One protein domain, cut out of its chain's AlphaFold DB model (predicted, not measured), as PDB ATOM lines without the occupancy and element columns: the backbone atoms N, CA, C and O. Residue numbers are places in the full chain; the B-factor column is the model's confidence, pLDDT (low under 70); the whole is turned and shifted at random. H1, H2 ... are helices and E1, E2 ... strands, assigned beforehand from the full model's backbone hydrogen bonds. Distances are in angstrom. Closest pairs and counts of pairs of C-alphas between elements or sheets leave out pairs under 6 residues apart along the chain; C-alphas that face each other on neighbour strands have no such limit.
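What this domain is: This is residues 293 to 345, 372 to 447 and 502 to 547 of the 1086 residues of an uncharacterized protein of Candidatus Dependentiae bacterium HGW-Dependentiae-1 (UniProt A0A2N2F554). A curled sheet of four strands, E1 E2 E4 E5, and a sheet of three, E7 E8 E9, stand partly face to face as a sandwich, while the far part of E4 and E5, residues 338 to 343 and 373 to 378, sticks out as a two-stranded arm. The short pair E3 and E6 lies at one end of the body, and the loop of residues 514 to 521 sticks out at the opposite end. The printed part has 175 residues, with ten named strands and two named helices in the order E1 E2 E3 E4 E5 E6 E7 E8 H1 E9 H2 E10; 72 residues, under half, are in named elements, mostly strand, and each sheet is antiparallel. The whole is compact, with a radius of gyration of the C-alphas of 17.6 A, and flat, spanning 58 by 51 by 25 A.

How they stand to each other: The largest sheet runs E1 (304 to 308), E2 (313 to 317), E4 (333 to 343), E5 (373 to 382), and it is strongly twisted. E1 and E2 form a hairpin, with N 306 and O 315 within hydrogen-bond range at 2.9 A; between the antiparallel neighbours E2 and E4, N 316 and O 334 are within hydrogen-bond range at 2.9 A, and between the antiparallel neighbours E4 and E5, N 339 and O 377 are at 2.8 A. The other sheet of the sandwich, two sheets face to face, is E7 (406 to 415), E8 (421 to 429), E9 (439 to 443); the facing parts are 9.1 A centre to centre. The closest C-alphas of E1 and E7 are those of Asp 304 and Lys 410, 5.5 A. E7 and E8 form a hairpin, with N 412 and O 424 within hydrogen-bond range at 2.9 A; between the antiparallel neighbours E8 and E9, N 425 and O 440 are within hydrogen-bond range at 2.8 A. H1 (432 to 435) is on this sheet at a height of 7.2 A. E3 (329 to 331) pairs with E6 (398 to 400), N 330 and O 399 3.0 A apart. H2 (508 to 511) is on neither sandwich sheet. E10 (522 to 524) pairs with no named strand; residues 513 to 514 pair with it. H1 and H2 are too short for an O i to N i+4 pair.

Where its parts are: E1 begins at C-alpha 304 (-29.789, -51.794, -26.764). E4 measures 29.5 A and bends by 51 degrees at residue 340; E5 measures 28.4 A, E7 25.1 A and E8 22.8 A. E10 ends at C-alpha 524 (-28.378, -35.117, -4.027).

The domain as a whole: The farthest C-alphas, of Ala 324 and Ala 518, are 59.6 A apart. Residues 346 to 371 and 448 to 501 are not printed, with C-alpha gaps of 7.2 A and 11.4 A. The links E2 to E3 and E5 to E6 are long. Residues 341 to 344 and 372 to 374 have pLDDT under 70.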
ATOM      1  N   GLY A 293     -32.834 -32.610 -39.716       95.38
ATOM      2  CA  GLY A 293     -33.240 -32.357 -41.102       95.38
ATOM      3  C   GLY A 293     -34.269 -33.381 -41.594       95.38
ATOM      4  O   GLY A 293     -35.343 -33.511 -40.998       95.38
ATOM      5  N   ASN A 294     -33.972 -34.073 -42.696       96.12
ATOM      6  CA  ASN A 294     -34.898 -35.005 -43.348       96.12
ATOM      7  C   ASN A 294     -34.929 -36.404 -42.699       96.12
ATOM      8  O   ASN A 294     -34.239 -36.686 -41.722       96.12
ATOM      9  N   THR A 295     -35.775 -37.288 -43.243       97.00
ATOM     10  CA  THR A 295     -35.889 -38.708 -42.862       97.00
ATOM     11  C   THR A 295     -34.542 -39.429 -42.964       97.00
ATOM     12  O   THR A 295     -33.782 -39.216 -43.910       97.00
ATOM     13  N   LEU A 296     -34.266 -40.312 -42.001       97.69
ATOM     14  CA  LEU A 296     -33.058 -41.136 -41.981       97.69
ATOM     15  C   LEU A 296     -33.042 -42.141 -43.143       97.69
ATOM     16  O   LEU A 296     -34.087 -42.627 -43.572       97.69
ATOM     17  N   ALA A 297     -31.852 -42.512 -43.614       97.44
ATOM     18  CA  ALA A 297     -31.701 -43.545 -44.637       97.44
ATOM     19  C   ALA A 297     -31.971 -44.957 -44.082       97.44
ATOM     20  O   ALA A 297     -32.517 -45.802 -44.787       97.44
ATOM     21  N   ASN A 298     -31.576 -45.228 -42.834       96.94
ATOM     22  CA  ASN A 298     -31.868 -46.468 -42.100       96.94
ATOM     23  C   ASN A 298     -31.604 -46.280 -40.591       96.94
ATOM     24  O   ASN A 298     -31.022 -45.273 -40.182       96.94
ATOM     25  N   LEU A 299     -31.996 -47.269 -39.776       95.62
ATOM     26  CA  LEU A 299     -31.767 -47.310 -38.321       95.62
ATOM     27  C   LEU A 299     -30.729 -48.348 -37.856       95.62
ATOM     28  O   LEU A 299     -30.492 -48.489 -36.653       95.62
ATOM     29  N   GLY A 300     -30.122 -49.073 -38.797       93.56
ATOM     30  CA  GLY A 300     -29.310 -50.253 -38.511       93.56
ATOM     31  C   GLY A 300     -30.137 -51.420 -37.962       93.56
ATOM     32  O   GLY A 300     -31.351 -51.477 -38.134       93.56
ATOM     33  N   THR A 301     -29.475 -52.387 -37.328       90.69
ATOM     34  CA  THR A 301     -30.126 -53.601 -36.794       90.69
ATOM     35  C   THR A 301     -29.903 -53.806 -35.300       90.69
ATOM     36  O   THR A 301     -30.626 -54.590 -34.685       90.69
ATOM     37  N   ALA A 302     -28.921 -53.125 -34.706       88.56
ATOM     38  CA  ALA A 302     -28.638 -53.238 -33.284       88.56
ATOM     39  C   ALA A 302     -29.498 -52.263 -32.476       88.56
ATOM     40  O   ALA A 302     -29.550 -51.069 -32.777       88.56
ATOM     41  N   VAL A 303     -30.125 -52.789 -31.423       93.44
ATOM     42  CA  VAL A 303     -30.853 -52.008 -30.423       93.44
ATOM     43  C   VAL A 303     -30.441 -52.486 -29.039       93.44
ATOM     44  O   VAL A 303     -30.548 -53.672 -28.730       93.44
ATOM     45  N   ASP A 304     -29.991 -51.561 -28.197       96.50
ATOM     46  CA  ASP A 304     -29.789 -51.794 -26.764       96.50
ATOM     47  C   ASP A 304     -30.675 -50.827 -25.980       96.50
ATOM     48  O   ASP A 304     -30.864 -49.675 -26.368       96.50
ATOM     49  N   MET A 305     -31.255 -51.311 -24.886       96.81
ATOM     50  CA  MET A 305     -32.175 -50.537 -24.060       96.81
ATOM     51  C   MET A 305     -31.721 -50.575 -22.609       96.81
ATOM     52  O   MET A 305     -31.403 -51.638 -22.070       96.81
ATOM     53  N   HIS A 306     -31.754 -49.422 -21.951       95.06
ATOM     54  CA  HIS A 306     -31.401 -49.302 -20.547       95.06
ATOM     55  C   HIS A 306     -32.400 -48.440 -19.790       95.06
ATOM     56  O   HIS A 306     -32.626 -47.282 -20.125       95.06
ATOM     57  N   TRP A 307     -32.989 -49.028 -18.755       93.94
ATOM     58  CA  TRP A 307     -33.866 -48.332 -17.830       93.94
ATOM     59  C   TRP A 307     -33.065 -47.833 -16.631       93.94
ATOM     60  O   TRP A 307     -32.470 -48.646 -15.922       93.94
ATOM     61  N   ASP A 308     -33.097 -46.525 -16.395       92.44
ATOM     62  CA  ASP A 308     -32.607 -45.917 -15.165       92.44
ATOM     63  C   ASP A 308     -33.786 -45.670 -14.218       92.44
ATOM     64  O   ASP A 308     -34.663 -44.840 -14.481       92.44
ATOM     65  N   SER A 309     -33.805 -46.397 -13.102       85.94
ATOM     66  CA  SER A 309     -34.859 -46.304 -12.091       85.94
ATOM     67  C   SER A 309     -34.801 -45.017 -11.267       85.94
ATOM     68  O   SER A 309     -35.844 -44.536 -10.833       85.94
ATOM     69  N   ALA A 310     -33.621 -44.422 -11.076       83.88
ATOM     70  CA  ALA A 310     -33.460 -43.181 -10.321       83.88
ATOM     71  C   ALA A 310     -33.960 -41.962 -11.115       83.88
ATOM     72  O   ALA A 310     -34.526 -41.026 -10.544       83.88
ATOM     73  N   MET A 311     -33.775 -41.985 -12.434       88.44
ATOM     74  CA  MET A 311     -34.263 -40.970 -13.357       88.44
ATOM     75  C   MET A 311     -35.643 -41.301 -13.936       88.44
ATOM     76  O   MET A 311     -36.258 -40.415 -14.522       88.44
ATOM     77  N   ASN A 312     -36.158 -42.524 -13.785       89.00
ATOM     78  CA  ASN A 312     -37.401 -42.959 -14.434       89.00
ATOM     79  C   ASN A 312     -37.350 -42.686 -15.954       89.00
ATOM     80  O   ASN A 312     -38.240 -42.044 -16.525       89.00
ATOM     81  N   ARG A 313     -36.237 -43.080 -16.588       93.00
ATOM     82  CA  ARG A 313     -35.965 -42.865 -18.017       93.00
ATOM     83  C   ARG A 313     -35.490 -44.145 -18.680       93.00
ATOM     84  O   ARG A 313     -34.679 -44.884 -18.127       93.00
ATOM     85  N   LEU A 314     -35.968 -44.359 -19.898       95.56
ATOM     86  CA  LEU A 314     -35.482 -45.382 -20.809       95.56
ATOM     87  C   LEU A 314     -34.538 -44.732 -21.818       95.56
ATOM     88  O   LEU A 314     -34.938 -43.812 -22.522       95.56
ATOM     89  N   TYR A 315     -33.326 -45.248 -21.930       97.75
ATOM     90  CA  TYR A 315     -32.386 -44.897 -22.986       97.75
ATOM     91  C   TYR A 315     -32.379 -46.002 -24.035       97.75
ATOM     92  O   TYR A 315     -32.281 -47.182 -23.688       97.75
ATOM     93  N   ILE A 316     -32.489 -45.624 -25.305       98.12
ATOM     94  CA  ILE A 316     -32.507 -46.542 -26.446       98.12
ATOM     95  C   ILE A 316     -31.335 -46.186 -27.355       98.12
ATOM     96  O   ILE A 316     -31.276 -45.072 -27.877       98.12
ATOM     97  N   ALA A 317     -30.417 -47.131 -27.527       98.12
ATOM     98  CA  ALA A 317     -29.268 -47.044 -28.416       98.12
ATOM     99  C   ALA A 317     -29.592 -47.610 -29.802       98.12
ATOM    100  O   ALA A 317     -30.190 -48.680 -29.906       98.12
ATOM    101  N   LEU A 318     -29.180 -46.889 -30.845       98.06
ATOM    102  CA  LEU A 318     -29.488 -47.146 -32.253       98.06
ATOM    103  C   LEU A 318     -28.245 -46.946 -33.140       98.06
ATOM    104  O   LEU A 318     -27.237 -46.386 -32.702       98.06
ATOM    105  N   GLN A 319     -28.333 -47.347 -34.412       97.56
ATOM    106  CA  GLN A 319     -27.265 -47.167 -35.410       97.56
ATOM    107  C   GLN A 319     -27.753 -46.433 -36.676       97.56
ATOM    108  O   GLN A 319     -27.645 -46.973 -37.782       97.56
ATOM    109  N   PRO A 320     -28.340 -45.229 -36.543       97.62
ATOM    110  CA  PRO A 320     -28.928 -44.524 -37.672       97.62
ATOM    111  C   PRO A 320     -27.906 -44.052 -38.707       97.62
ATOM    112  O   PRO A 320     -26.783 -43.658 -38.384       97.62
ATOM    113  N   THR A 321     -28.364 -44.009 -39.955       97.88
ATOM    114  CA  THR A 321     -27.685 -43.339 -41.067       97.88
ATOM    115  C   THR A 321     -28.512 -42.130 -41.492       97.88
ATOM    116  O   THR A 321     -29.705 -42.270 -41.770       97.88
ATOM    117  N   ALA A 322     -27.896 -40.951 -41.534       97.50
ATOM    118  CA  ALA A 322     -28.533 -39.711 -41.964       97.50
ATOM    119  C   ALA A 322     -29.018 -39.784 -43.423       97.50
ATOM    120  O   ALA A 322     -28.585 -40.635 -44.204       97.50
ATOM    121  N   GLY A 323     -29.928 -38.880 -43.787       97.06
ATOM    122  CA  GLY A 323     -30.376 -38.707 -45.167       97.06
ATOM    123  C   GLY A 323     -29.266 -38.201 -46.100       97.06
ATOM    124  O   GLY A 323     -28.129 -37.963 -45.694       97.06
ATOM    125  N   ALA A 324     -29.581 -38.067 -47.388       96.50
ATOM    126  CA  ALA A 324     -28.595 -37.737 -48.421       96.50
ATOM    127  C   ALA A 324     -28.239 -36.238 -48.511       96.50
ATOM    128  O   ALA A 324     -27.325 -35.884 -49.257       96.50
ATOM    129  N   ALA A 325     -28.943 -35.342 -47.810       95.69
ATOM    130  CA  ALA A 325     -28.670 -33.909 -47.884       95.69
ATOM    131  C   ALA A 325     -27.556 -33.492 -46.911       95.69
ATOM    132  O   ALA A 325     -27.419 -34.029 -45.819       95.69
ATOM    133  N   ALA A 326     -26.782 -32.465 -47.273       92.31
ATOM    134  CA  ALA A 326     -25.678 -31.976 -46.440       92.31
ATOM    135  C   ALA A 326     -26.126 -31.432 -45.066       92.31
ATOM    136  O   ALA A 326     -25.339 -31.438 -44.125       92.31
ATOM    137  N   GLY A 327     -27.375 -30.961 -44.959       92.44
ATOM    138  CA  GLY A 327     -27.982 -30.508 -43.702       92.44
ATOM    139  C   GLY A 327     -28.700 -31.606 -42.914       92.44
ATOM    140  O   GLY A 327     -29.235 -31.316 -41.844       92.44
ATOM    141  N   ASP A 328     -28.741 -32.834 -43.437       95.81
ATOM    142  CA  ASP A 328     -29.291 -33.969 -42.703       95.81
ATOM    143  C   ASP A 328     -28.325 -34.398 -41.598       95.81
ATOM    144  O   ASP A 328     -27.141 -34.073 -41.609       95.81
ATOM    145  N   GLY A 329     -28.824 -35.148 -40.632       96.31
ATOM    146  CA  GLY A 329     -28.029 -35.716 -39.561       96.31
ATOM    147  C   GLY A 329     -28.812 -36.763 -38.792       96.31
ATOM    148  O   GLY A 329     -29.995 -37.009 -39.046       96.31
ATOM    149  N   ALA A 330     -28.142 -37.384 -37.834       97.12
ATOM    150  CA  ALA A 330     -28.707 -38.466 -37.049       97.12
ATOM    151  C   ALA A 330     -28.267 -38.385 -35.589       97.12
ATOM    152  O   ALA A 330     -27.196 -37.861 -35.280       97.12
ATOM    153  N   ARG A 331     -29.088 -38.944 -34.694       97.38
ATOM    154  CA  ARG A 331     -28.780 -39.165 -33.279       97.38
ATOM    155  C   ARG A 331     -28.981 -40.629 -32.925       97.38
ATOM    156  O   ARG A 331     -30.043 -41.188 -33.187       97.38
ATOM    157  N   SER A 332     -27.984 -41.234 -32.293       97.44
ATOM    158  CA  SER A 332     -27.979 -42.659 -31.950       97.44
ATOM    159  C   SER A 332     -28.641 -42.985 -30.610       97.44
ATOM    160  O   SER A 332     -28.771 -44.163 -30.286       97.44
ATOM    161  N   ILE A 333     -29.074 -41.979 -29.840       97.94
ATOM    162  CA  ILE A 333     -29.747 -42.159 -28.546       97.94
ATOM    163  C   ILE A 333     -31.124 -41.489 -28.546       97.94
ATOM    164  O   ILE A 333     -31.256 -40.307 -28.874       97.94
ATOM    165  N   VAL A 334     -32.127 -42.232 -28.076       97.31
ATOM    166  CA  VAL A 334     -33.463 -41.727 -27.723       97.31
ATOM    167  C   VAL A 334     -33.674 -41.859 -26.227       97.31
ATOM    168  O   VAL A 334     -33.279 -42.860 -25.626       97.31
ATOM    169  N   VAL A 335     -34.332 -40.865 -25.636       96.88
ATOM    170  CA  VAL A 335     -34.784 -40.910 -24.245       96.88
ATOM    171  C   VAL A 335     -36.290 -41.097 -24.239       96.88
ATOM    172  O   VAL A 335     -36.997 -40.434 -24.991       96.88
ATOM    173  N   ALA A 336     -36.801 -41.974 -23.385       94.75
ATOM    174  CA  ALA A 336     -38.228 -42.141 -23.196       94.75
ATOM    175  C   ALA A 336     -38.634 -42.086 -21.725       94.75
ATOM    176  O   ALA A 336     -37.856 -42.421 -20.828       94.75
ATOM    177  N   ARG A 337     -39.877 -41.672 -21.479       90.69
ATOM    178  CA  ARG A 337     -40.496 -41.647 -20.145       90.69
ATOM    179  C   ARG A 337     -41.932 -42.153 -20.217       90.69
ATOM    180  O   ARG A 337     -42.545 -42.114 -21.285       90.69
ATOM    181  N   PHE A 338     -42.476 -42.576 -19.080       86.75
ATOM    182  CA  PHE A 338     -43.900 -42.880 -18.963       86.75
ATOM    183  C   PHE A 338     -44.661 -41.674 -18.427       86.75
ATOM    184  O   PHE A 338     -44.424 -41.246 -17.299       86.75
ATOM    185  N   ASP A 339     -45.626 -41.203 -19.204       80.12
ATOM    186  CA  ASP A 339     -46.633 -40.255 -18.750       80.12
ATOM    187  C   ASP A 339     -47.899 -41.012 -18.343       80.12
ATOM    188  O   ASP A 339     -48.306 -41.981 -18.984       80.12
ATOM    189  N   SER A 340     -48.560 -40.559 -17.281       70.75
ATOM    190  CA  SER A 340     -49.918 -40.994 -16.963       70.75
ATOM    191  C   SER A 340     -50.897 -40.133 -17.753       70.75
ATOM    192  O   SER A 340     -51.159 -38.989 -17.369       70.75
ATOM    193  N   VAL A 341     -51.448 -40.658 -18.846       68.56
ATOM    194  CA  VAL A 341     -52.552 -39.983 -19.531       68.56
ATOM    195  C   VAL A 341     -53.846 -40.438 -18.878       68.56
ATOM    196  O   VAL A 341     -54.179 -41.623 -18.870       68.56
ATOM    197  N   ILE A 342     -54.560 -39.482 -18.290       69.31
ATOM    198  CA  ILE A 342     -55.922 -39.701 -17.819       69.31
ATOM    199  C   ILE A 342     -56.814 -39.631 -19.050       69.31
ATOM    200  O   ILE A 342     -57.171 -38.548 -19.512       69.31
ATOM    201  N   GLU A 343     -57.138 -40.792 -19.603       65.75
ATOM    202  CA  GLU A 343     -58.113 -40.875 -20.675       65.75
ATOM    203  C   GLU A 343     -59.494 -40.708 -20.032       65.75
ATOM    204  O   GLU A 343     -59.943 -41.538 -19.236       65.75
ATOM    205  N   ILE A 344     -60.133 -39.566 -20.289       69.19
ATOM    206  CA  ILE A 344     -61.524 -39.365 -19.896       69.19
ATOM    207  C   ILE A 344     -62.340 -40.202 -20.865       69.19
ATOM    208  O   ILE A 344     -62.357 -39.909 -22.060       69.19
ATOM    209  N   ASP A 345     -62.995 -41.236 -20.348       74.69
ATOM    210  CA  ASP A 345     -63.954 -42.016 -21.114       74.69
ATOM    211  C   ASP A 345     -65.050 -41.068 -21.627       74.69
ATOM    212  O   ASP A 345     -65.907 -40.594 -20.878       74.69
ATOM    213  N   LYS A 372     -61.783 -42.428 -13.920       63.88
ATOM    214  CA  LYS A 372     -60.636 -41.958 -14.697       63.88
ATOM    215  C   LYS A 372     -59.656 -43.118 -14.843       63.88
ATOM    216  O   LYS A 372     -58.937 -43.427 -13.896       63.88
ATOM    217  N   LYS A 373     -59.601 -43.763 -16.013       67.38
ATOM    218  CA  LYS A 373     -58.597 -44.807 -16.281       67.38
ATOM    219  C   LYS A 373     -57.303 -44.138 -16.748       67.38
ATOM    220  O   LYS A 373     -57.199 -43.686 -17.884       67.38
ATOM    221  N   ALA A 374     -56.313 -44.057 -15.861       67.88
ATOM    222  CA  ALA A 374     -54.972 -43.626 -16.243       67.88
ATOM    223  C   ALA A 374     -54.287 -44.749 -17.034       67.88
ATOM    224  O   ALA A 374     -54.131 -45.859 -16.521       67.88
ATOM    225  N   ARG A 375     -53.880 -44.476 -18.277       71.25
ATOM    226  CA  ARG A 375     -53.057 -45.394 -19.074       71.25
ATOM    227  C   ARG A 375     -51.629 -44.849 -19.158       71.25
ATOM    228  O   ARG A 375     -51.459 -43.652 -19.403       71.25
ATOM    229  N   PRO A 376     -50.601 -45.688 -18.938       75.56
ATOM    230  CA  PRO A 376     -49.225 -45.277 -19.168       75.56
ATOM    231  C   PRO A 376     -49.003 -45.064 -20.669       75.56
ATOM    232  O   PRO A 376     -49.273 -45.948 -21.478       75.56
ATOM    233  N   VAL A 377     -48.496 -43.894 -21.038       83.06
ATOM    234  CA  VAL A 377     -48.120 -43.550 -22.410       83.06
ATOM    235  C   VAL A 377     -46.618 -43.325 -22.432       83.06
ATOM    236  O   VAL A 377     -46.104 -42.489 -21.690       83.06
ATOM    237  N   LEU A 378     -45.902 -44.085 -23.259       88.62
ATOM    238  CA  LEU A 378     -44.485 -43.852 -23.492       88.62
ATOM    239  C   LEU A 378     -44.338 -42.631 -24.407       88.62
ATOM    240  O   LEU A 378     -44.959 -42.556 -25.466       88.62
ATOM    241  N   GLN A 379     -43.514 -41.672 -24.010       91.19
ATOM    242  CA  GLN A 379     -43.142 -40.535 -24.850       91.19
ATOM    243  C   GLN A 379     -41.663 -40.623 -25.187       91.19
ATOM    244  O   GLN A 379     -40.856 -40.876 -24.294       91.19
ATOM    245  N   LEU A 380     -41.332 -40.410 -26.461       93.81
ATOM    246  CA  LEU A 380     -39.964 -40.397 -26.969       93.81
ATOM    247  C   LEU A 380     -39.488 -38.953 -27.137       93.81
ATOM    248  O   LEU A 380     -40.207 -38.110 -27.673       93.81
ATOM    249  N   PHE A 381     -38.257 -38.694 -26.720       93.88
ATOM    250  CA  PHE A 381     -37.603 -37.398 -26.776       93.88
ATOM    251  C   PHE A 381     -36.212 -37.537 -27.367       93.88
ATOM    252  O   PHE A 381     -35.531 -38.557 -27.214       93.88
ATOM    253  N   SER A 382     -35.770 -36.459 -28.003       94.31
ATOM    254  CA  SER A 382     -34.368 -36.337 -28.345       94.31
ATOM    255  C   SER A 382     -33.538 -36.102 -27.089       94.31
ATOM    256  O   SER A 382     -33.900 -35.273 -26.260       94.31
ATOM    257  N   VAL A 383     -32.409 -36.799 -26.969       95.38
ATOM    258  CA  VAL A 383     -31.467 -36.654 -25.846       95.38
ATOM    259  C   VAL A 383     -30.824 -35.257 -25.782       95.38
ATOM    260  O   VAL A 383     -30.393 -34.816 -24.718       95.38
ATOM    261  N   CYS A 384     -30.757 -34.555 -26.919       94.56
ATOM    262  CA  CYS A 384     -30.276 -33.182 -27.045       94.56
ATOM    263  C   CYS A 384     -30.844 -32.524 -28.324       94.56
ATOM    264  O   CYS A 384     -31.202 -33.224 -29.275       94.56
ATOM    265  N   PRO A 385     -30.958 -31.186 -28.387       94.06
ATOM    266  CA  PRO A 385     -31.484 -30.503 -29.570       94.06
ATOM    267  C   PRO A 385     -30.553 -30.638 -30.785       94.06
ATOM    268  O   PRO A 385     -29.362 -30.892 -30.655       94.06
ATOM    269  N   ALA A 386     -31.076 -30.424 -32.001       92.06
ATOM    270  CA  ALA A 386     -30.285 -30.509 -33.244       92.06
ATOM    271  C   ALA A 386     -29.083 -29.553 -33.257       92.06
ATOM    272  O   ALA A 386     -28.009 -29.910 -33.728       92.06
ATOM    273  N   SER A 387     -29.248 -28.367 -32.667       92.31
ATOM    274  CA  SER A 387     -28.195 -27.363 -32.498       92.31
ATOM    275  C   SER A 387     -27.023 -27.824 -31.624       92.31
ATOM    276  O   SER A 387     -25.984 -27.168 -31.616       92.31
ATOM    277  N   ALA A 388     -27.166 -28.938 -30.901       91.06
ATOM    278  CA  ALA A 388     -26.108 -29.548 -30.109       91.06
ATOM    279  C   ALA A 388     -25.332 -30.657 -30.856       91.06
ATOM    280  O   ALA A 388     -24.322 -31.125 -30.348       91.06
ATOM    281  N   CYS A 389     -25.748 -31.058 -32.067       84.44
ATOM    282  CA  CYS A 389     -25.190 -32.208 -32.806       84.44
ATOM    283  C   CYS A 389     -24.393 -31.832 -34.079       84.44
ATOM    284  O   CYS A 389     -24.279 -32.637 -34.996       84.44
ATOM    285  N   GLY A 390     -23.879 -30.605 -34.184       70.69
ATOM    286  CA  GLY A 390     -23.489 -30.000 -35.467       70.69
ATOM    287  C   GLY A 390     -22.118 -30.343 -36.067       70.69
ATOM    288  O   GLY A 390     -21.805 -29.780 -37.113       70.69
ATOM    289  N   LEU A 391     -21.291 -31.204 -35.459       75.25
ATOM    290  CA  LEU A 391     -19.937 -31.492 -35.966       75.25
ATOM    291  C   LEU A 391     -19.822 -32.940 -36.477       75.25
ATOM    292  O   LEU A 391     -20.033 -33.861 -35.686       75.25
ATOM    293  N   PRO A 392     -19.482 -33.162 -37.765       72.69
ATOM    294  CA  PRO A 392     -19.486 -34.490 -38.384       72.69
ATOM    295  C   PRO A 392     -18.462 -35.474 -37.809       72.69
ATOM    296  O   PRO A 392     -18.694 -36.670 -37.898       72.69
ATOM    297  N   GLU A 393     -17.354 -35.015 -37.219       81.12
ATOM    298  CA  GLU A 393     -16.282 -35.911 -36.737       81.12
ATOM    299  C   GLU A 393     -16.054 -35.852 -35.221       81.12
ATOM    300  O   GLU A 393     -15.468 -36.762 -34.641       81.12
ATOM    301  N   GLU A 394     -16.543 -34.806 -34.550       88.38
ATOM    302  CA  GLU A 394     -16.319 -34.602 -33.110       88.38
ATOM    303  C   GLU A 394     -17.513 -35.019 -32.245       88.38
ATOM    304  O   GLU A 394     -17.395 -35.124 -31.020       88.38
ATOM    305  N   GLY A 395     -18.669 -35.251 -32.876       93.50
ATOM    306  CA  GLY A 395     -19.865 -35.736 -32.207       93.50
ATOM    307  C   GLY A 395     -19.673 -37.135 -31.618       93.50
ATOM    308  O   GLY A 395     -18.887 -37.945 -32.105       93.50
ATOM    309  N   ILE A 396     -20.427 -37.435 -30.562       96.00
ATOM    310  CA  ILE A 396     -20.433 -38.766 -29.936       96.00
ATOM    311  C   ILE A 396     -21.727 -39.506 -30.284       96.00
ATOM    312  O   ILE A 396     -21.704 -40.587 -30.864       96.00
ATOM    313  N   ILE A 397     -22.870 -38.907 -29.937       96.25
ATOM    314  CA  ILE A 397     -24.204 -39.509 -30.107       96.25
ATOM    315  C   ILE A 397     -25.044 -38.838 -31.191       96.25
ATOM    316  O   ILE A 397     -26.212 -39.181 -31.362       96.25
ATOM    317  N   GLY A 398     -24.476 -37.878 -31.916       96.12
ATOM    318  CA  GLY A 398     -25.143 -37.235 -33.032       96.12
ATOM    319  C   GLY A 398     -24.189 -36.409 -33.878       96.12
ATOM    320  O   GLY A 398     -23.209 -35.875 -33.362       96.12
ATOM    321  N   ALA A 399     -24.493 -36.335 -35.169       96.19
ATOM    322  CA  ALA A 399     -23.710 -35.620 -36.166       96.19
ATOM    323  C   ALA A 399     -24.598 -35.183 -37.340       96.19
ATOM    324  O   ALA A 399     -25.616 -35.822 -37.626       96.19
ATOM    325  N   CYS A 400     -24.181 -34.121 -38.030       95.12
ATOM    326  CA  CYS A 400     -24.789 -33.639 -39.269       95.12
ATOM    327  C   CYS A 400     -23.858 -33.895 -40.461       95.12
ATOM    328  O   CYS A 400     -22.650 -33.701 -40.361       95.12
ATOM    329  N   GLY A 401     -24.430 -34.296 -41.588       94.50
ATOM    330  CA  GLY A 401     -23.776 -34.510 -42.869       94.50
ATOM    331  C   GLY A 401     -24.518 -35.559 -43.700       94.50
ATOM    332  O   GLY A 401     -25.167 -36.462 -43.166       94.50
ATOM    333  N   ALA A 402     -24.386 -35.458 -45.022       95.50
ATOM    334  CA  ALA A 402     -25.000 -36.394 -45.959       95.50
ATOM    335  C   ALA A 402     -24.509 -37.831 -45.707       95.50
ATOM    336  O   ALA A 402     -23.309 -38.097 -45.764       95.50
ATOM    337  N   GLY A 403     -25.434 -38.752 -45.434       95.88
ATOM    338  CA  GLY A 403     -25.140 -40.169 -45.209       95.88
ATOM    339  C   GLY A 403     -24.293 -40.461 -43.967       95.88
ATOM    340  O   GLY A 403     -23.800 -41.580 -43.827       95.88
ATOM    341  N   VAL A 404     -24.104 -39.486 -43.068       96.38
ATOM    342  CA  VAL A 404     -23.336 -39.689 -41.835       96.38
ATOM    343  C   VAL A 404     -23.995 -40.777 -40.996       96.38
ATOM    344  O   VAL A 404     -25.193 -40.734 -40.713       96.38
ATOM    345  N   GLN A 405     -23.197 -41.758 -40.585       96.62
ATOM    346  CA  GLN A 405     -23.639 -42.832 -39.712       96.62
ATOM    347  C   GLN A 405     -23.215 -42.540 -38.276       96.62
ATOM    348  O   GLN A 405     -22.066 -42.187 -38.028       96.62
ATOM    349  N   VAL A 406     -24.130 -42.720 -37.327       97.44
ATOM    350  CA  VAL A 406     -23.832 -42.623 -35.894       97.44
ATOM    351  C   VAL A 406     -24.223 -43.944 -35.261       97.44
ATOM    352  O   VAL A 406     -25.369 -44.364 -35.364       97.44
ATOM    353  N   SER A 407     -23.278 -44.617 -34.614       97.81
ATOM    354  CA  SER A 407     -23.467 -45.985 -34.135       97.81
ATOM    355  C   SER A 407     -23.375 -46.034 -32.619       97.81
ATOM    356  O   SER A 407     -22.315 -45.764 -32.068       97.81
ATOM    357  N   CYS A 408     -24.455 -46.419 -31.937       98.00
ATOM    358  CA  CYS A 408     -24.430 -46.782 -30.523       98.00
ATOM    359  C   CYS A 408     -24.779 -48.265 -30.356       98.00
ATOM    360  O   CYS A 408     -25.809 -48.733 -30.831       98.00
ATOM    361  N   HIS A 409     -23.917 -49.007 -29.665       97.31
ATOM    362  CA  HIS A 409     -24.018 -50.459 -29.482       97.31
ATOM    363  C   HIS A 409     -24.580 -50.841 -28.118       97.31
ATOM    364  O   HIS A 409     -25.345 -51.799 -28.018       97.31
ATOM    365  N   LYS A 410     -24.175 -50.118 -27.066       97.06
ATOM    366  CA  LYS A 410     -24.598 -50.344 -25.678       97.06
ATOM    367  C   LYS A 410     -24.772 -49.017 -24.957       97.06
ATOM    368  O   LYS A 410     -23.992 -48.092 -25.176       97.06
ATOM    369  N   VAL A 411     -25.752 -48.955 -24.061       97.75
ATOM    370  CA  VAL A 411     -26.028 -47.773 -23.239       97.75
ATOM    371  C   VAL A 411     -26.271 -48.155 -21.780       97.75
ATOM    372  O   VAL A 411     -26.998 -49.100 -21.495       97.75
ATOM    373  N   ARG A 412     -25.662 -47.450 -20.828       97.31
ATOM    374  CA  ARG A 412     -25.884 -47.608 -19.375       97.31
ATOM    375  C   ARG A 412     -25.918 -46.237 -18.717       97.31
ATOM    376  O   ARG A 412     -25.476 -45.265 -19.319       97.31
ATOM    377  N   THR A 413     -26.377 -46.149 -17.477       96.94
ATOM    378  CA  THR A 413     -26.211 -44.942 -16.665       96.94
ATOM    379  C   THR A 413     -25.273 -45.189 -15.496       96.94
ATOM    380  O   THR A 413     -25.344 -46.205 -14.811       96.94
ATOM    381  N   LEU A 414     -24.374 -44.239 -15.272       95.75
ATOM    382  CA  LEU A 414     -23.451 -44.204 -14.152       95.75
ATOM    383  C   LEU A 414     -23.924 -43.136 -13.169       95.75
ATOM    384  O   LEU A 414     -24.047 -41.970 -13.537       95.75
ATOM    385  N   ASN A 415     -24.143 -43.526 -11.918       93.88
ATOM    386  CA  ASN A 415     -24.311 -42.588 -10.816       93.88
ATOM    387  C   ASN A 415     -23.018 -42.591 -10.011       93.88
ATOM    388  O   ASN A 415     -22.724 -43.553  -9.305       93.88
ATOM    389  N   THR A 416     -22.247 -41.524 -10.170       95.38
ATOM    390  CA  THR A 416     -20.952 -41.351  -9.511       95.38
ATOM    391  C   THR A 416     -21.120 -41.253  -7.998       95.38
ATOM    392  O   THR A 416     -22.165 -40.851  -7.476       95.38
ATOM    393  N   SER A 417     -20.057 -41.559  -7.271       93.94
ATOM    394  CA  SER A 417     -19.983 -41.406  -5.822       93.94
ATOM    395  C   SER A 417     -20.049 -39.939  -5.369       93.94
ATOM    396  O   SER A 417     -20.278 -39.677  -4.192       93.94
ATOM    397  N   THR A 418     -19.906 -38.964  -6.273       94.62
ATOM    398  CA  THR A 418     -20.190 -37.533  -6.035       94.62
ATOM    399  C   THR A 418     -21.667 -37.171  -6.274       94.62
ATOM    400  O   THR A 418     -22.038 -36.001  -6.194       94.62
ATOM    401  N   SER A 419     -22.518 -38.180  -6.509       93.50
ATOM    402  CA  SER A 419     -23.962 -38.128  -6.795       93.50
ATOM    403  C   SER A 419     -24.370 -37.607  -8.178       93.50
ATOM    404  O   SER A 419     -25.562 -37.528  -8.467       93.50
ATOM    405  N   LEU A 420     -23.419 -37.332  -9.074       95.81
ATOM    406  CA  LEU A 420     -23.712 -36.921 -10.450       95.81
ATOM    407  C   LEU A 420     -24.045 -38.106 -11.359       95.81
ATOM    408  O   LEU A 420     -23.422 -39.166 -11.264       95.81
ATOM    409  N   SER A 421     -24.981 -37.888 -12.281       96.75
ATOM    410  CA  SER A 421     -25.439 -38.887 -13.248       96.75
ATOM    411  C   SER A 421     -24.813 -38.668 -14.627       96.75
ATOM    412  O   SER A 421     -24.762 -37.543 -15.126       96.75
ATOM    413  N   TYR A 422     -24.381 -39.760 -15.253       98.38
ATOM    414  CA  TYR A 422     -23.792 -39.788 -16.590       98.38
ATOM    415  C   TYR A 422     -24.400 -40.914 -17.432       98.38
ATOM    416  O   TYR A 422     -24.693 -41.996 -16.926       98.38
ATOM    417  N   LEU A 423     -24.549 -40.680 -18.731       98.56
ATOM    418  CA  LEU A 423     -24.853 -41.694 -19.730       98.56
ATOM    419  C   LEU A 423     -23.548 -42.309 -20.224       98.56
ATOM    420  O   LEU A 423     -22.694 -41.595 -20.743       98.56
ATOM    421  N   ILE A 424     -23.407 -43.621 -20.095       98.69
ATOM    422  CA  ILE A 424     -22.287 -44.384 -20.639       98.69
ATOM    423  C   ILE A 424     -22.714 -45.005 -21.964       98.69
ATOM    424  O   ILE A 424     -23.692 -45.750 -22.019       98.69
ATOM    425  N   VAL A 425     -21.978 -44.698 -23.026       98.25
ATOM    426  CA  VAL A 425     -22.315 -45.026 -24.415       98.25
ATOM    427  C   VAL A 425     -21.138 -45.760 -25.047       98.25
ATOM    428  O   VAL A 425     -20.063 -45.184 -25.158       98.25
ATOM    429  N   GLN A 426     -21.330 -47.000 -25.500       98.31
ATOM    430  CA  GLN A 426     -20.396 -47.658 -26.421       98.31
ATOM    431  C   GLN A 426     -20.801 -47.300 -27.847       98.31
ATOM    432  O   GLN A 426     -21.874 -47.710 -28.295       98.31
ATOM    433  N   GLY A 427     -19.965 -46.578 -28.581       97.12
ATOM    434  CA  GLY A 427     -20.344 -46.083 -29.898       97.12
ATOM    435  C   GLY A 427     -19.525 -44.895 -30.357       97.12
ATOM    436  O   GLY A 427     -18.425 -44.686 -29.867       97.12
ATOM    437  N   GLY A 428     -20.059 -44.134 -31.307       96.38
ATOM    438  CA  GLY A 428     -19.465 -42.908 -31.835       96.38
ATOM    439  C   GLY A 428     -20.030 -42.550 -33.209       96.38
ATOM    440  O   GLY A 428     -20.909 -43.241 -33.736       96.38
ATOM    441  N   VAL A 429     -19.496 -41.493 -33.815       96.56
ATOM    442  CA  VAL A 429     -19.753 -41.191 -35.227       96.56
ATOM    443  C   VAL A 429     -18.888 -42.103 -36.097       96.56
ATOM    444  O   VAL A 429     -17.690 -42.252 -35.871       96.56
ATOM    445  N   GLY A 430     -19.516 -42.761 -37.066       96.19
ATOM    446  CA  GLY A 430     -18.895 -43.734 -37.951       96.19
ATOM    447  C   GLY A 430     -19.654 -45.057 -38.029       96.19
ATOM    448  O   GLY A 430     -20.672 -45.292 -37.365       96.19
ATOM    449  N   ALA A 431     -19.128 -45.945 -38.868       95.56
ATOM    450  CA  ALA A 431     -19.715 -47.255 -39.104       95.56
ATOM    451  C   ALA A 431     -19.667 -48.156 -37.852       95.56
ATOM    452  O   ALA A 431     -18.758 -48.023 -37.022       95.56
ATOM    453  N   PRO A 432     -20.584 -49.138 -37.723       94.44
ATOM    454  CA  PRO A 432     -20.648 -50.024 -36.566       94.44
ATOM    455  C   PRO A 432     -19.319 -50.707 -36.229       94.44
ATOM    456  O   PRO A 432     -18.964 -50.792 -35.062       94.44
ATOM    457  N   HIS A 433     -18.550 -51.161 -37.222       93.56
ATOM    458  CA  HIS A 433     -17.278 -51.854 -36.983       93.56
ATOM    459  C   HIS A 433     -16.155 -50.930 -36.475       93.56
ATOM    460  O   HIS A 433     -15.257 -51.402 -35.790       93.56
ATOM    461  N   ALA A 434     -16.211 -49.626 -36.764       95.19
ATOM    462  CA  ALA A 434     -15.199 -48.655 -36.335       95.19
ATOM    463  C   ALA A 434     -15.434 -48.132 -34.904       95.19
ATOM    464  O   ALA A 434     -14.522 -47.616 -34.267       95.19
ATOM    465  N   THR A 435     -16.655 -48.276 -34.384       96.25
ATOM    466  CA  THR A 435     -17.104 -47.649 -33.125       96.25
ATOM    467  C   THR A 435     -17.287 -48.644 -31.976       96.25
ATOM    468  O   THR A 435     -17.595 -48.251 -30.853       96.25
ATOM    469  N   LYS A 436     -17.074 -49.944 -32.214       96.56
ATOM    470  CA  LYS A 436     -17.271 -51.015 -31.218       96.56
ATOM    471  C   LYS A 436     -16.320 -50.968 -30.023       96.56
ATOM    472  O   LYS A 436     -16.572 -51.674 -29.049       96.56
ATOM    473  N   ARG A 437     -15.246 -50.182 -30.093       96.94
ATOM    474  CA  ARG A 437     -14.195 -50.116 -29.062       96.94
ATOM    475  C   ARG A 437     -14.227 -48.837 -28.237       96.94
ATOM    476  O   ARG A 437     -13.560 -48.775 -27.210       96.94
ATOM    477  N   SER A 438     -14.975 -47.828 -28.673       97.50
ATOM    478  CA  SER A 438     -15.020 -46.521 -28.020       97.50
ATOM    479  C   SER A 438     -16.161 -46.465 -27.016       97.50
ATOM    480  O   SER A 438     -17.281 -46.889 -27.313       97.50
ATOM    481  N   VAL A 439     -15.875 -45.937 -25.826       98.62
ATOM    482  CA  VAL A 439     -16.863 -45.729 -24.768       98.62
ATOM    483  C   VAL A 439     -16.780 -44.288 -24.286       98.62
ATOM    484  O   VAL A 439     -15.692 -43.771 -24.033       98.62
ATOM    485  N   TYR A 440     -17.937 -43.656 -24.136       98.62
ATOM    486  CA  TYR A 440     -18.056 -42.264 -23.737       98.62
ATOM    487  C   TYR A 440     -18.974 -42.092 -22.530       98.62
ATOM    488  O   TYR A 440     -19.945 -42.832 -22.383       98.62
ATOM    489  N   ALA A 441     -18.686 -41.097 -21.694       98.62
ATOM    490  CA  ALA A 441     -19.489 -40.682 -20.554       98.62
ATOM    491  C   ALA A 441     -20.027 -39.263 -20.771       98.62
ATOM    492  O   ALA A 441     -19.262 -38.315 -20.933       98.62
ATOM    493  N   LEU A 442     -21.348 -39.103 -20.765       98.31
ATOM    494  CA  LEU A 442     -22.016 -37.836 -21.065       98.31
ATOM    495  C   LEU A 442     -22.827 -37.380 -19.847       98.31
ATOM    496  O   LEU A 442     -23.616 -38.176 -19.344       98.31
ATOM    497  N   PRO A 443     -22.664 -36.147 -19.340       98.25
ATOM    498  CA  PRO A 443     -23.367 -35.703 -18.144       98.25
ATOM    499  C   PRO A 443     -24.872 -35.609 -18.422       98.25
ATOM    500  O   PRO A 443     -25.288 -35.199 -19.508       98.25
ATOM    501  N   LEU A 444     -25.687 -35.996 -17.441       97.81
ATOM    502  CA  LEU A 444     -27.145 -36.030 -17.550       97.81
ATOM    503  C   LEU A 444     -27.809 -35.056 -16.581       97.81
ATOM    504  O   LEU A 444     -27.421 -34.948 -15.416       97.81
ATOM    505  N   VAL A 445     -28.864 -34.397 -17.054       96.44
ATOM    506  CA  VAL A 445     -29.715 -33.545 -16.221       96.44
ATOM    507  C   VAL A 445     -30.550 -34.403 -15.278       96.44
ATOM    508  O   VAL A 445     -31.208 -35.359 -15.700       96.44
ATOM    509  N   ARG A 446     -30.590 -34.023 -13.999       92.44
ATOM    510  CA  ARG A 446     -31.377 -34.715 -12.975       92.44
ATOM    511  C   ARG A 446     -32.151 -33.729 -12.107       92.44
ATOM    512  O   ARG A 446     -31.590 -32.887 -11.410       92.44
ATOM    513  N   THR A 447     -33.475 -33.858 -12.103       83.19
ATOM    514  CA  THR A 447     -34.377 -32.935 -11.392       83.19
ATOM    515  C   THR A 447     -35.188 -33.602 -10.281       83.19
ATOM    516  O   THR A 447     -36.083 -32.983  -9.709       83.19
ATOM    517  N   ALA A 502     -26.679 -32.796 -20.190       97.56
ATOM    518  CA  ALA A 502     -26.383 -31.594 -19.434       97.56
ATOM    519  C   ALA A 502     -25.306 -30.742 -20.110       97.56
ATOM    520  O   ALA A 502     -24.464 -31.241 -20.860       97.56
ATOM    521  N   ASN A 503     -25.314 -29.450 -19.795       97.19
ATOM    522  CA  ASN A 503     -24.256 -28.527 -20.169       97.19
ATOM    523  C   ASN A 503     -22.954 -28.886 -19.430       97.19
ATOM    524  O   ASN A 503     -22.888 -28.799 -18.204       97.19
ATOM    525  N   LYS A 504     -21.894 -29.242 -20.169       95.81
ATOM    526  CA  LYS A 504     -20.599 -29.642 -19.585       95.81
ATOM    527  C   LYS A 504     -19.914 -28.544 -18.754       95.81
ATOM    528  O   LYS A 504     -19.077 -28.848 -17.901       95.81
ATOM    529  N   HIS A 505     -20.284 -27.281 -18.973       96.44
ATOM    530  CA  HIS A 505     -19.735 -26.123 -18.260       96.44
ATOM    531  C   HIS A 505     -20.468 -25.802 -16.957       96.44
ATOM    532  O   HIS A 505     -20.006 -24.948 -16.206       96.44
ATOM    533  N   GLU A 506     -21.592 -26.463 -16.669       95.88
ATOM    534  CA  GLU A 506     -22.344 -26.230 -15.436       95.88
ATOM    535  C   GLU A 506     -21.487 -26.554 -14.193       95.88
ATOM    536  O   GLU A 506     -20.721 -27.526 -14.177       95.88
ATOM    537  N   ASP A 507     -21.612 -25.725 -13.151       95.50
ATOM    538  CA  ASP A 507     -21.119 -26.026 -11.804       95.50
ATOM    539  C   ASP A 507     -22.240 -26.729 -11.024       95.50
ATOM    540  O   ASP A 507     -23.185 -26.073 -10.588       95.50
ATOM    541  N   PRO A 508     -22.172 -28.049 -10.812       94.31
ATOM    542  CA  PRO A 508     -23.250 -28.781 -10.162       94.31
ATOM    543  C   PRO A 508     -23.377 -28.494  -8.660       94.31
ATOM    544  O   PRO A 508     -24.304 -28.983  -8.022       94.31
ATOM    545  N   ARG A 509     -22.465 -27.733  -8.046       89.75
ATOM    546  CA  ARG A 509     -22.565 -27.407  -6.614       89.75
ATOM    547  C   ARG A 509     -23.676 -26.400  -6.339       89.75
ATOM    548  O   ARG A 509     -24.237 -26.395  -5.245       89.75
ATOM    549  N   VAL A 510     -24.040 -25.565  -7.322       88.56
ATOM    550  CA  VAL A 510     -25.148 -24.605  -7.152       88.56
ATOM    551  C   VAL A 510     -26.505 -25.298  -7.000       88.56
ATOM    552  O   VAL A 510     -27.461 -24.701  -6.509       88.56
ATOM    553  N   SER A 511     -26.579 -26.569  -7.389       86.31
ATOM    554  CA  SER A 511     -27.766 -27.417  -7.369       86.31
ATOM    555  C   SER A 511     -27.697 -28.524  -6.311       86.31
ATOM    556  O   SER A 511     -28.518 -29.449  -6.341       86.31
ATOM    557  N   ASP A 512     -26.772 -28.419  -5.348       91.38
ATOM    558  CA  ASP A 512     -26.735 -29.296  -4.179       91.38
ATOM    559  C   ASP A 512     -28.071 -29.214  -3.418       91.38
ATOM    560  O   ASP A 512     -28.508 -28.163  -2.929       91.38
ATOM    561  N   ALA A 513     -28.750 -30.353  -3.324       89.19
ATOM    562  CA  ALA A 513     -30.040 -30.476  -2.676       89.19
ATOM    563  C   ALA A 513     -29.867 -30.989  -1.247       89.19
ATOM    564  O   ALA A 513     -29.227 -32.009  -1.004       89.19
ATOM    565  N   PHE A 514     -30.521 -30.313  -0.303       90.31
ATOM    566  CA  PHE A 514     -30.564 -30.709   1.100       90.31
ATOM    567  C   PHE A 514     -32.008 -30.966   1.547       90.31
ATOM    568  O   PHE A 514     -32.959 -30.421   0.964       90.31
ATOM    569  N   GLY A 515     -32.164 -31.796   2.583       86.50
ATOM    570  CA  GLY A 515     -33.430 -32.032   3.273       86.50
ATOM    571  C   GLY A 515     -34.055 -30.732   3.789       86.50
ATOM    572  O   GLY A 515     -33.371 -29.724   3.943       86.50
ATOM    573  N   GLN A 516     -35.369 -30.738   4.026       83.06
ATOM    574  CA  GLN A 516     -36.110 -29.521   4.395       83.06
ATOM    575  C   GLN A 516     -36.072 -29.205   5.895       83.06
ATOM    576  O   GLN A 516     -36.305 -28.064   6.287       83.06
ATOM    577  N   THR A 517     -35.789 -30.199   6.734       86.38
ATOM    578  CA  THR A 517     -35.758 -30.058   8.191       86.38
ATOM    579  C   THR A 517     -34.330 -30.107   8.708       86.38
ATOM    580  O   THR A 517     -33.475 -30.802   8.160       86.38
ATOM    581  N   ALA A 518     -34.071 -29.353   9.777       86.38
ATOM    582  CA  ALA A 518     -32.799 -29.425  10.470       86.38
ATOM    583  C   ALA A 518     -32.646 -30.804  11.159       86.38
ATOM    584  O   ALA A 518     -33.605 -31.283  11.768       86.38
ATOM    585  N   PRO A 519     -31.459 -31.432  11.098       85.44
ATOM    586  CA  PRO A 519     -30.280 -30.962  10.372       85.44
ATOM    587  C   PRO A 519     -30.421 -31.184   8.850       85.44
ATOM    588  O   PRO A 519     -30.804 -32.270   8.416       85.44
ATOM    589  N   TYR A 520     -30.103 -30.159   8.045       91.00
ATOM    590  CA  TYR A 520     -30.260 -30.152   6.581       91.00
ATOM    591  C   TYR A 520     -29.296 -31.142   5.907       91.00
ATOM    592  O   TYR A 520     -28.201 -30.772   5.480       91.00
ATOM    593  N   ARG A 521     -29.690 -32.418   5.850       90.12
ATOM    594  CA  ARG A 521     -28.885 -33.507   5.278       90.12
ATOM    595  C   ARG A 521     -28.721 -33.351   3.776       90.12
ATOM    596  O   ARG A 521     -29.690 -32.998   3.106       90.12
ATOM    597  N   PHE A 522     -27.533 -33.638   3.259       90.88
ATOM    598  CA  PHE A 522     -27.313 -33.736   1.819       90.88
ATOM    599  C   PHE A 522     -28.201 -34.842   1.248       90.88
ATOM    600  O   PHE A 522     -28.281 -35.939   1.799       90.88
ATOM    601  N   ALA A 523     -28.908 -34.526   0.171       87.19
ATOM    602  CA  ALA A 523     -29.824 -35.440  -0.490       87.19
ATOM    603  C   ALA A 523     -29.308 -35.843  -1.871       87.19
ATOM    604  O   ALA A 523     -29.407 -37.014  -2.229       87.19
ATOM    605  N   ASP A 524     -28.802 -34.881  -2.648       89.56
ATOM    606  CA  ASP A 524     -28.378 -35.117  -4.027       89.56
ATOM    607  C   ASP A 524     -27.519 -33.967  -4.568       89.56
ATOM    608  O   ASP A 524     -27.631 -32.832  -4.100       89.56
ATOM    609  N   ARG A 525     -26.752 -34.250  -5.623       92.50
ATOM    610  CA  ARG A 525     -26.091 -33.264  -6.491       92.50
ATOM    611  C   ARG A 525     -26.447 -33.601  -7.929       92.50
ATOM    612  O   ARG A 525     -26.507 -34.769  -8.289       92.50
ATOM    613  N   SER A 526     -26.710 -32.602  -8.763       93.81
ATOM    614  CA  SER A 526     -27.227 -32.870 -10.111       93.81
ATOM    615  C   SER A 526     -26.937 -31.746 -11.085       93.81
ATOM    616  O   SER A 526     -27.003 -30.584 -10.712       93.81
ATOM    617  N   PHE A 527     -26.711 -32.074 -12.352       95.88
ATOM    618  CA  PHE A 527     -26.810 -31.074 -13.409       95.88
ATOM    619  C   PHE A 527     -28.276 -30.685 -13.621       95.88
ATOM    620  O   PHE A 527     -29.159 -31.551 -13.607       95.88
ATOM    621  N   LYS A 528     -28.544 -29.395 -13.805       92.62
ATOM    622  CA  LYS A 528     -29.890 -28.832 -13.973       92.62
ATOM    623  C   LYS A 528     -30.114 -28.237 -15.347       92.62
ATOM    624  O   LYS A 528     -31.267 -28.106 -15.756       92.62
ATOM    625  N   VAL A 529     -29.050 -27.872 -16.054       93.75
ATOM    626  CA  VAL A 529     -29.135 -27.132 -17.310       93.75
ATOM    627  C   VAL A 529     -28.894 -28.083 -18.482       93.75
ATOM    628  O   VAL A 529     -27.771 -28.559 -18.658       93.75
ATOM    629  N   PRO A 530     -29.908 -28.354 -19.327       95.62
ATOM    630  CA  PRO A 530     -29.701 -29.114 -20.552       95.62
ATOM    631  C   PRO A 530     -28.778 -28.369 -21.522       95.62
ATOM    632  O   PRO A 530     -28.864 -27.145 -21.653       95.62
ATOM    633  N   ALA A 531     -27.942 -29.108 -22.248       96.50
ATOM    634  CA  ALA A 531     -27.126 -28.562 -23.325       96.50
ATOM    635  C   ALA A 531     -28.004 -28.133 -24.514       96.50
ATOM    636  O   ALA A 531     -28.919 -28.852 -24.926       96.50
ATOM    637  N   LYS A 532     -27.718 -26.961 -25.085       95.56
ATOM    638  CA  LYS A 532     -28.457 -26.377 -26.216       95.56
ATOM    639  C   LYS A 532     -27.600 -26.229 -27.467       95.56
ATOM    640  O   LYS A 532     -28.139 -26.228 -28.574       95.56
ATOM    641  N   THR A 533     -26.289 -26.100 -27.304       95.56
ATOM    642  CA  THR A 533     -25.325 -25.843 -28.380       95.56
ATOM    643  C   THR A 533     -24.204 -26.879 -28.397       95.56
ATOM    644  O   THR A 533     -23.983 -27.588 -27.416       95.56
ATOM    645  N   VAL A 534     -23.466 -26.954 -29.509       93.00
ATOM    646  CA  VAL A 534     -22.328 -27.877 -29.662       93.00
ATOM    647  C   VAL A 534     -21.251 -27.655 -28.593       93.00
ATOM    648  O   VAL A 534     -20.702 -28.614 -28.065       93.00
ATOM    649  N   SER A 535     -20.970 -26.405 -28.213       94.56
ATOM    650  CA  SER A 535     -19.956 -26.109 -27.192       94.56
ATOM    651  C   SER A 535     -20.341 -26.587 -25.792       94.56
ATOM    652  O   SER A 535     -19.472 -26.679 -24.930       94.56
ATOM    653  N   GLU A 536     -21.625 -26.857 -25.545       96.75
ATOM    654  CA  GLU A 536     -22.155 -27.282 -24.245       96.75
ATOM    655  C   GLU A 536     -22.261 -28.803 -24.109       96.75
ATOM    656  O   GLU A 536     -22.420 -29.290 -22.991       96.75
ATOM    657  N   VAL A 537     -22.165 -29.565 -25.205       95.88
ATOM    658  CA  VAL A 537     -22.112 -31.032 -25.143       95.88
ATOM    659  C   VAL A 537     -20.670 -31.531 -25.061       95.88
ATOM    660  O   VAL A 537     -19.748 -30.859 -25.533       95.88
ATOM    661  N   PRO A 538     -20.442 -32.717 -24.473       96.19
ATOM    662  CA  PRO A 538     -19.150 -33.368 -24.580       96.19
ATOM    663  C   PRO A 538     -18.843 -33.795 -26.019       96.19
ATOM    664  O   PRO A 538     -19.720 -34.283 -26.735       96.19
ATOM    665  N   LEU A 539     -17.584 -33.635 -26.408       95.06
ATOM    666  CA  LEU A 539     -17.025 -34.004 -27.705       95.06
ATOM    667  C   LEU A 539     -16.118 -35.227 -27.562       95.06
ATOM    668  O   LEU A 539     -15.614 -35.518 -26.476       95.06
ATOM    669  N   ALA A 540     -15.872 -35.936 -28.664       93.81
ATOM    670  CA  ALA A 540     -15.106 -37.184 -28.659       93.81
ATOM    671  C   ALA A 540     -13.657 -37.037 -28.140       93.81
ATOM    672  O   ALA A 540     -13.065 -38.021 -27.702       93.81
ATOM    673  N   HIS A 541     -13.099 -35.821 -28.162       92.38
ATOM    674  CA  HIS A 541     -11.762 -35.502 -27.650       92.38
ATOM    675  C   HIS A 541     -11.763 -34.926 -26.221       92.38
ATOM    676  O   HIS A 541     -10.692 -34.703 -25.649       92.38
ATOM    677  N   ASP A 542     -12.933 -34.682 -25.621       95.69
ATOM    678  CA  ASP A 542     -13.013 -34.241 -24.229       95.69
ATOM    679  C   ASP A 542     -12.554 -35.382 -23.313       95.69
ATOM    680  O   ASP A 542     -13.161 -36.453 -23.250       95.69
ATOM    681  N   ARG A 543     -11.500 -35.140 -22.531       95.19
ATOM    682  CA  ARG A 543     -10.919 -36.148 -21.624       95.19
ATOM    683  C   ARG A 543     -11.921 -36.664 -20.590       95.19
ATOM    684  O   ARG A 543     -11.876 -37.834 -20.226       95.19
ATOM    685  N   ALA A 544     -12.829 -35.796 -20.149       97.25
ATOM    686  CA  ALA A 544     -13.933 -36.127 -19.255       97.25
ATOM    687  C   ALA A 544     -14.941 -37.099 -19.887       97.25
ATOM    688  O   ALA A 544     -15.535 -37.919 -19.186       97.25
ATOM    689  N   ALA A 545     -15.127 -37.016 -21.207       97.31
ATOM    690  CA  ALA A 545     -16.049 -37.871 -21.934       97.31
ATOM    691  C   ALA A 545     -15.420 -39.214 -22.290       97.31
ATOM    692  O   ALA A 545     -16.126 -40.213 -22.318       97.31
ATOM    693  N   PHE A 546     -14.116 -39.263 -22.570       95.56
ATOM    694  CA  PHE A 546     -13.499 -40.452 -23.150       95.56
ATOM    695  C   PHE A 546     -13.111 -41.496 -22.091       95.56
ATOM    696  O   PHE A 546     -12.035 -41.433 -21.487       95.56
ATOM    697  N   VAL A 547     -13.991 -42.474 -21.865       98.12
ATOM    698  CA  VAL A 547     -13.778 -43.549 -20.884       98.12
ATOM    699  C   VAL A 547     -12.560 -44.376 -21.288       98.12
ATOM    700  O   VAL A 547     -12.394 -44.728 -22.455       98.12
TER     701      VAL A 547